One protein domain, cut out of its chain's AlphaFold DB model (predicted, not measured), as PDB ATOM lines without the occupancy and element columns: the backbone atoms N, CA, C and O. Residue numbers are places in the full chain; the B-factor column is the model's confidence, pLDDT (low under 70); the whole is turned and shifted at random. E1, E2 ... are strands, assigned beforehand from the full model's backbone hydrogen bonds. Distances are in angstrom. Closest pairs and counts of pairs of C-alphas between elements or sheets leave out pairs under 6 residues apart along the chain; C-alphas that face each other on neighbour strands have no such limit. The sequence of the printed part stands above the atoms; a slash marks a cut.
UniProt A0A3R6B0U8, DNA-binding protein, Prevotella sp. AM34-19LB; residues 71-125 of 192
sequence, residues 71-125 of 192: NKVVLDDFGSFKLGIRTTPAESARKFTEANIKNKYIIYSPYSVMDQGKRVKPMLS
ATOM      1  N   ASN A  71      48.248  -6.062  23.750       98.62
ATOM      2  CA  ASN A  71      48.852  -7.330  23.360       98.62
ATOM      3  C   ASN A  71      49.434  -8.075  24.571       98.62
ATOM      4  O   ASN A  71      49.904  -7.496  25.557       98.62
ATOM      5  N   LYS A  72      49.451  -9.405  24.468       98.38
ATOM      6  CA  LYS A  72      50.236 -10.276  25.345       98.38
ATOM      7  C   LYS A  72      51.607 -10.483  24.713       98.38
ATOM      8  O   LYS A  72      51.695 -10.997  23.604       98.38
ATOM      9  N   VAL A  73      52.667 -10.163  25.446       98.62
ATOM     10  CA  VAL A  73      54.045 -10.400  25.000       98.62
ATOM     11  C   VAL A  73      54.549 -11.697  25.608       98.62
ATOM     12  O   VAL A  73      54.522 -11.868  26.829       98.62
ATOM     13  N   VAL A  74      54.994 -12.620  24.762       98.44
ATOM     14  CA  VAL A  74      55.577 -13.901  25.169       98.44
ATOM     15  C   VAL A  74      57.071 -13.860  24.881       98.44
ATOM     16  O   VAL A  74      57.483 -13.536  23.773       98.44
ATOM     17  N   LEU A  75      57.870 -14.168  25.900       97.94
ATOM     18  CA  LEU A  75      59.276 -14.513  25.749       97.94
ATOM     19  C   LEU A  75      59.375 -16.019  25.961       97.94
ATOM     20  O   LEU A  75      59.188 -16.498  27.087       97.94
ATOM     21  N   ASP A  76      59.612 -16.750  24.877       96.50
ATOM     22  CA  ASP A  76      59.642 -18.209  24.897       96.50
ATOM     23  C   ASP A  76      60.648 -18.732  25.925       96.50
ATOM     24  O   ASP A  76      61.680 -18.117  26.201       96.50
ATOM     25  N   ASP A  77      60.270 -19.827  26.583       96.50
ATOM     26  CA  ASP A  77      60.993 -20.454  27.695       96.50
ATOM     27  C   ASP A  77      61.253 -19.571  28.936       96.50
ATOM     28  O   ASP A  77      61.818 -20.031  29.933       96.50
ATOM     29  N   PHE A  78      60.780 -18.320  28.942       96.88
ATOM     30  CA  PHE A  78      60.926 -17.388  30.058       96.88
ATOM     31  C   PHE A  78      59.586 -17.083  30.736       96.88
ATOM     32  O   PHE A  78      59.418 -17.286  31.945       96.88
ATOM     33  N   GLY A  79      58.605 -16.604  29.973       97.75
ATOM     34  CA  GLY A  79      57.284 -16.260  30.486       97.75
ATOM     35  C   GLY A  79      56.531 -15.275  29.604       97.75
ATOM     36  O   GLY A  79      56.922 -14.982  28.481       97.75
ATOM     37  N   SER A  80      55.425 -14.750  30.123       98.25
ATOM     38  CA  SER A  80      54.594 -13.792  29.390       98.25
ATOM     39  C   SER A  80      54.148 -12.620  30.249       98.25
ATOM     40  O   SER A  80      54.025 -12.744  31.470       98.25
ATOM     41  N   PHE A  81      53.888 -11.500  29.581       98.56
ATOM     42  CA  PHE A  81      53.422 -10.244  30.151       98.56
ATOM     43  C   PHE A  81      52.105  -9.847  29.481       98.56
ATOM     44  O   PHE A  81      51.986  -9.921  28.257       98.56
ATOM     45  N   LYS A  82      51.110  -9.427  30.265       98.12
ATOM     46  CA  LYS A  82      49.857  -8.857  29.742       98.12
ATOM     47  C   LYS A  82      49.276  -7.789  30.663       98.12
ATOM     48  O   LYS A  82      49.557  -7.791  31.866       98.12
ATOM     49  N   LEU A  83      48.435  -6.919  30.106       98.44
ATOM     50  CA  LEU A  83      47.691  -5.915  30.863       98.44
ATOM     51  C   LEU A  83      46.629  -6.576  31.758       98.44
ATOM     52  O   LEU A  83      45.812  -7.377  31.307       98.44
ATOM     53  N   GLY A  84      46.635  -6.215  33.036       98.00
ATOM     54  CA  GLY A  84      45.560  -6.459  33.986       98.00
ATOM     55  C   GLY A  84      44.935  -5.140  34.435       98.00
ATOM     56  O   GLY A  84      45.620  -4.124  34.562       98.00
ATOM     57  N   ILE A  85      43.631  -5.159  34.709       97.94
ATOM     58  CA  ILE A  85      42.910  -4.013  35.266       97.94
ATOM     59  C   ILE A  85      42.209  -4.393  36.565       97.94
ATOM     60  O   ILE A  85      41.785  -5.533  36.759       97.94
ATOM     61  N   ARG A  86      42.112  -3.432  37.483       98.25
ATOM     62  CA  ARG A  86      41.257  -3.520  38.672       98.25
ATOM     63  C   ARG A  86      40.119  -2.535  38.503       98.25
ATOM     64  O   ARG A  86      40.370  -1.366  38.214       98.25
ATOM     65  N   THR A  87      38.893  -2.993  38.716       98.44
ATOM     66  CA  THR A  87      37.692  -2.201  38.459       98.44
ATOM     67  C   THR A  87      36.794  -2.113  39.687       98.44
ATOM     68  O   THR A  87      36.886  -2.928  40.605       98.44
ATOM     69  N   THR A  88      35.925  -1.106  39.708       98.38
ATOM     70  CA  THR A  88      34.721  -1.092  40.547       98.38
ATOM     71  C   THR A  88      33.503  -1.444  39.698       98.38
ATOM     72  O   THR A  88      33.440  -1.008  38.542       98.38
ATOM     73  N   PRO A  89      32.519  -2.180  40.241       97.19
ATOM     74  CA  PRO A  89      31.327  -2.551  39.485       97.19
ATOM     75  C   PRO A  89      30.503  -1.320  39.078       97.19
ATOM     76  O   PRO A  89      30.624  -0.245  39.668       97.19
ATOM     77  N   ALA A  90      29.660  -1.491  38.061       98.19
ATOM     78  CA  ALA A  90      28.625  -0.540  37.664       98.19
ATOM     79  C   ALA A  90      27.274  -1.267  37.621       98.19
ATOM     80  O   ALA A  90      27.230  -2.466  37.361       98.19
ATOM     81  N   GLU A  91      26.174  -0.546  37.843       97.19
ATOM     82  CA  GLU A  91      24.819  -1.130  37.867       97.19
ATOM     83  C   GLU A  91      24.380  -1.721  36.517       97.19
ATOM     84  O   GLU A  91      23.490  -2.562  36.460       97.19
ATOM     85  N   SER A  92      24.974  -1.263  35.412       97.75
ATOM     86  CA  SER A  92      24.739  -1.810  34.077       97.75
ATOM     87  C   SER A  92      25.943  -1.581  33.172       97.75
ATOM     88  O   SER A  92      26.747  -0.678  33.411       97.75
ATOM     89  N   ALA A  93      26.043  -2.353  32.085       96.81
ATOM     90  CA  ALA A  93      27.117  -2.205  31.099       96.81
ATOM     91  C   ALA A  93      27.188  -0.781  30.517       96.81
ATOM     92  O   ALA A  93      28.272  -0.236  30.362       96.81
ATOM     93  N   ARG A  94      26.034  -0.137  30.277       97.12
ATOM     94  CA  ARG A  94      25.973   1.250  29.774       97.12
ATOM     95  C   ARG A  94      26.516   2.282  30.766       97.12
ATOM     96  O   ARG A  94      26.905   3.364  30.349       97.12
ATOM     97  N   LYS A  95      26.501   1.973  32.066       97.88
ATOM     98  CA  LYS A  95      27.030   2.840  33.129       97.88
ATOM     99  C   LYS A  95      28.499   2.550  33.452       97.88
ATOM    100  O   LYS A  95      29.095   3.294  34.225       97.88
ATOM    101  N   PHE A  96      29.079   1.484  32.901       97.94
ATOM    102  CA  PHE A  96      30.498   1.200  33.065       97.94
ATOM    103  C   PHE A  96      31.311   2.102  32.133       97.94
ATOM    104  O   PHE A  96      31.087   2.128  30.926       97.94
ATOM    105  N   THR A  97      32.265   2.838  32.693       97.81
ATOM    106  CA  THR A  97      33.123   3.778  31.957       97.81
ATOM    107  C   THR A  97      34.579   3.616  32.385       97.81
ATOM    108  O   THR A  97      34.882   2.861  33.309       97.81
ATOM    109  N   GLU A  98      35.504   4.355  31.770       96.69
ATOM    110  CA  GLU A  98      36.909   4.359  32.200       96.69
ATOM    111  C   GLU A  98      37.073   4.773  33.673       96.69
ATOM    112  O   GLU A  98      37.958   4.268  34.358       96.69
ATOM    113  N   ALA A  99      36.158   5.583  34.222       97.38
ATOM    114  CA  ALA A  99      36.167   5.943  35.638       97.38
ATOM    115  C   ALA A  99      36.014   4.728  36.575       97.38
ATOM    116  O   ALA A  99      36.395   4.797  37.748       97.38
ATOM    117  N   ASN A 100      35.468   3.608  36.089       98.44
ATOM    118  CA  ASN A 100      35.395   2.354  36.834       98.44
ATOM    119  C   ASN A 100      36.741   1.620  36.888       98.44
ATOM    120  O   ASN A 100      36.922   0.786  37.772       98.44
ATOM    121  N   ILE A 101      37.688   1.920  35.996       98.12
ATOM    122  CA  ILE A 101      39.032   1.338  35.989       98.12
ATOM    123  C   ILE A 101      39.882   2.080  37.025       98.12
ATOM    124  O   ILE A 101      40.262   3.230  36.842       98.12
ATOM    125  N   LYS A 102      40.172   1.421  38.149       98.00
ATOM    126  CA  LYS A 102      40.883   2.021  39.291       98.00
ATOM    127  C   LYS A 102      42.384   1.810  39.256       98.00
ATOM    128  O   LYS A 102      43.115   2.567  39.882       98.00
ATOM    129  N   ASN A 103      42.843   0.760  38.582       97.94
ATOM    130  CA  ASN A 103      44.266   0.491  38.441       97.94
ATOM    131  C   ASN A 103      44.557  -0.310  37.169       97.94
ATOM    132  O   ASN A 103      43.744  -1.146  36.767       97.94
ATOM    133  N   LYS A 104      45.743  -0.093  36.601       97.25
ATOM    134  CA  LYS A 104      46.336  -0.858  35.500       97.25
ATOM    135  C   LYS A 104      47.626  -1.486  36.036       97.25
ATOM    136  O   LYS A 104      48.405  -0.812  36.702       97.25
ATOM    137  N   TYR A 105      47.838  -2.774  35.808       97.56
ATOM    138  CA  TYR A 105      49.015  -3.490  36.301       97.56
ATOM    139  C   TYR A 105      49.460  -4.554  35.302       97.56
ATOM    140  O   TYR A 105      48.693  -4.962  34.435       97.56
ATOM    141  N   ILE A 106      50.705  -5.010  35.425       97.75
ATOM    142  CA  ILE A 106      51.236  -6.078  34.578       97.75
ATOM    143  C   ILE A 106      51.027  -7.422  35.259       97.75
ATOM    144  O   ILE A 106      51.395  -7.613  36.419       97.75
ATOM    145  N   ILE A 107      50.469  -8.369  34.515       98.25
ATOM    146  CA  ILE A 107      50.436  -9.774  34.900       98.25
ATOM    147  C   ILE A 107      51.638 -10.449  34.247       98.25
ATOM    148  O   ILE A 107      51.656 -10.634  33.031       98.25
ATOM    149  N   TYR A 108      52.624 -10.834  35.059       98.12
ATOM    150  CA  TYR A 108      53.705 -11.724  34.639       98.12
ATOM    151  C   TYR A 108      53.354 -13.172  34.984       98.12
ATOM    152  O   TYR A 108      53.006 -13.484  36.124       98.12
ATOM    153  N   SER A 109      53.461 -14.062  34.000       97.25
ATOM    154  CA  SER A 109      53.299 -15.506  34.180       97.25
ATOM    155  C   SER A 109      54.591 -16.217  33.776       97.25
ATOM    156  O   SER A 109      54.937 -16.171  32.593       97.25
ATOM    157  N   PRO A 110      55.306 -16.874  34.714       97.44
ATOM    158  CA  PRO A 110      56.478 -17.676  34.383       97.44
ATOM    159  C   PRO A 110      56.135 -18.779  33.388       97.44
ATOM    160  O   PRO A 110      55.041 -19.347  33.446       97.44
ATOM    161  N   TYR A 111      57.093 -19.121  32.531       97.62
ATOM    162  CA  TYR A 111      56.959 -20.258  31.635       97.62
ATOM    163  C   TYR A 111      56.686 -21.560  32.404       97.62
ATOM    164  O   TYR A 111      57.241 -21.816  33.481       97.62
ATOM    165  N   SER A 112      55.790 -22.378  31.855       96.69
ATOM    166  CA  SER A 112      55.395 -23.661  32.422       96.69
ATOM    167  C   SER A 112      55.108 -24.652  31.311       96.69
ATOM    168  O   SER A 112      54.473 -24.273  30.330       96.69
ATOM    169  N   VAL A 113      55.454 -25.912  31.533       95.81
ATOM    170  CA  VAL A 113      55.171 -27.014  30.611       95.81
ATOM    171  C   VAL A 113      54.342 -28.083  31.312       95.81
ATOM    172  O   VAL A 113      54.328 -28.156  32.544       95.81
ATOM    173  N   MET A 114      53.630 -28.891  30.531       96.25
ATOM    174  CA  MET A 114      52.982 -30.098  31.033       96.25
ATOM    175  C   MET A 114      54.005 -31.231  31.057       96.25
ATOM    176  O   MET A 114      54.542 -31.597  30.019       96.25
ATOM    177  N   ASP A 115      54.255 -31.785  32.237       92.81
ATOM    178  CA  ASP A 115      55.106 -32.952  32.443       92.81
ATOM    179  C   ASP A 115      54.315 -33.999  33.232       92.81
ATOM    180  O   ASP A 115      53.810 -33.719  34.320       92.81
ATOM    181  N   GLN A 116      54.125 -35.182  32.645       93.44
ATOM    182  CA  GLN A 116      53.348 -36.284  33.234       93.44
ATOM    183  C   GLN A 116      51.980 -35.853  33.808       93.44
ATOM    184  O   GLN A 116      51.600 -36.217  34.922       93.44
ATOM    185  N   GLY A 117      51.238 -35.027  33.061       94.56
ATOM    186  CA  GLY A 117      49.916 -34.532  33.468       94.56
ATOM    187  C   GLY A 117      49.937 -33.437  34.544       94.56
ATOM    188  O   GLY A 117      48.881 -33.020  35.012       94.56
ATOM    189  N   LYS A 118      51.114 -32.938  34.934       94.56
ATOM    190  CA  LYS A 118      51.275 -31.854  35.910       94.56
ATOM    191  C   LYS A 118      51.909 -30.636  35.250       94.56
ATOM    192  O   LYS A 118      52.865 -30.759  34.493       94.56
ATOM    193  N   ARG A 119      51.435 -29.431  35.588       94.50
ATOM    194  CA  ARG A 119      52.148 -28.198  35.216       94.50
ATOM    195  C   ARG A 119      53.398 -28.059  36.069       94.50
ATOM    196  O   ARG A 119      53.306 -27.926  37.290       94.50
ATOM    197  N   VAL A 120      54.554 -28.017  35.421       95.44
ATOM    198  CA  VAL A 120      55.850 -27.777  36.058       95.44
ATOM    199  C   VAL A 120      56.464 -26.479  35.544       95.44
ATOM    200  O   VAL A 120      56.130 -25.998  34.462       95.44
ATOM    201  N   LYS A 121      57.353 -25.880  36.341       95.75
ATOM    202  CA  LYS A 121      58.089 -24.656  35.990       95.75
ATOM    203  C   LYS A 121      59.557 -25.017  35.758       95.75
ATOM    204  O   LYS A 121      60.266 -25.199  36.751       95.75
ATOM    205  N   PRO A 122      60.032 -25.099  34.500       95.38
ATOM    206  CA  PRO A 122      61.405 -25.514  34.195       95.38
ATOM    207  C   PRO A 122      62.481 -24.695  34.918       95.38
ATOM    208  O   PRO A 122      63.490 -25.249  35.343       95.38
ATOM    209  N   MET A 123      62.228 -23.405  35.161       94.75
ATOM    210  CA  MET A 123      63.133 -22.509  35.895       94.75
ATOM    211  C   MET A 123      63.434 -22.962  37.340       94.75
ATOM    212  O   MET A 123      64.409 -22.511  37.935       94.75
ATOM    213  N   LEU A 124      62.614 -23.848  37.918       94.06
ATOM    214  CA  LEU A 124      62.829 -24.413  39.255       94.06
ATOM    215  C   LEU A 124      63.542 -25.775  39.232       94.06
ATOM    216  O   LEU A 124      63.823 -26.336  40.293       94.06
ATOM    217  N   SER A 125      63.820 -26.320  38.046       92.19
ATOM    218  CA  SER A 125      64.425 -27.641  37.896       92.19
ATOM    219  C   SER A 125      65.819 -27.697  38.523       92.19
ATOM    220  O   SER A 125      66.631 -26.786  38.374       92.19
TER     221      SER A 125
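Overview. This is residues 71 to 125 of the 192 residues of the protein "DNA-binding protein" of Prevotella sp. AM34-19LB (UniProt A0A3R6B0U8). A long two-stranded ribbon, E2 and E3, makes the length of the domain, with short E1 beside E2 near one end. A small hairpin, E4 and E5, sticks out beyond that end, and an unnamed loop, residues 88 to 100, closes the other. The printed part has 55 residues with five named strands, E1 to E5 in chain order, and no named helix; it is all strand. It is extended, radius of gyration of the C-alphas 16.8 A, a rod spanning 47 by 22 by 16 A.

Along the chain. E3, residues 101 to 110, is 25.9 A long and E2, residues 79 to 87, is 25.4 A. E1, residues 73 to 75, begins at C-alpha 73 (54.045, -10.400, 25.000). E4 is residues 113 to 115; E5, residues 118 to 120, ends at C-alpha 120 (55.850, -27.777, 36.058).

Arrangement. E1, E2 and E3 form a meander, each strand the antiparallel neighbour of the one before. In the hairpin E2 and E3, N 84 and O 105 are 2.8 A apart, within hydrogen-bond range; in the hairpin E1 and E2, N 73 and O 81 are at 2.9 A. E3 runs on into E4 at 46 degrees. In the antiparallel hairpin E4 and E5, N 115 and O 118 are at 2.8 A.

Size, cuts and confidence. The C-alphas farthest apart, of Arg 94 and Ser 125, are 48.8 A apart. The link E2 to E3 is long; the printed part has no cut, and no printed residue is under 70 in pLDDT.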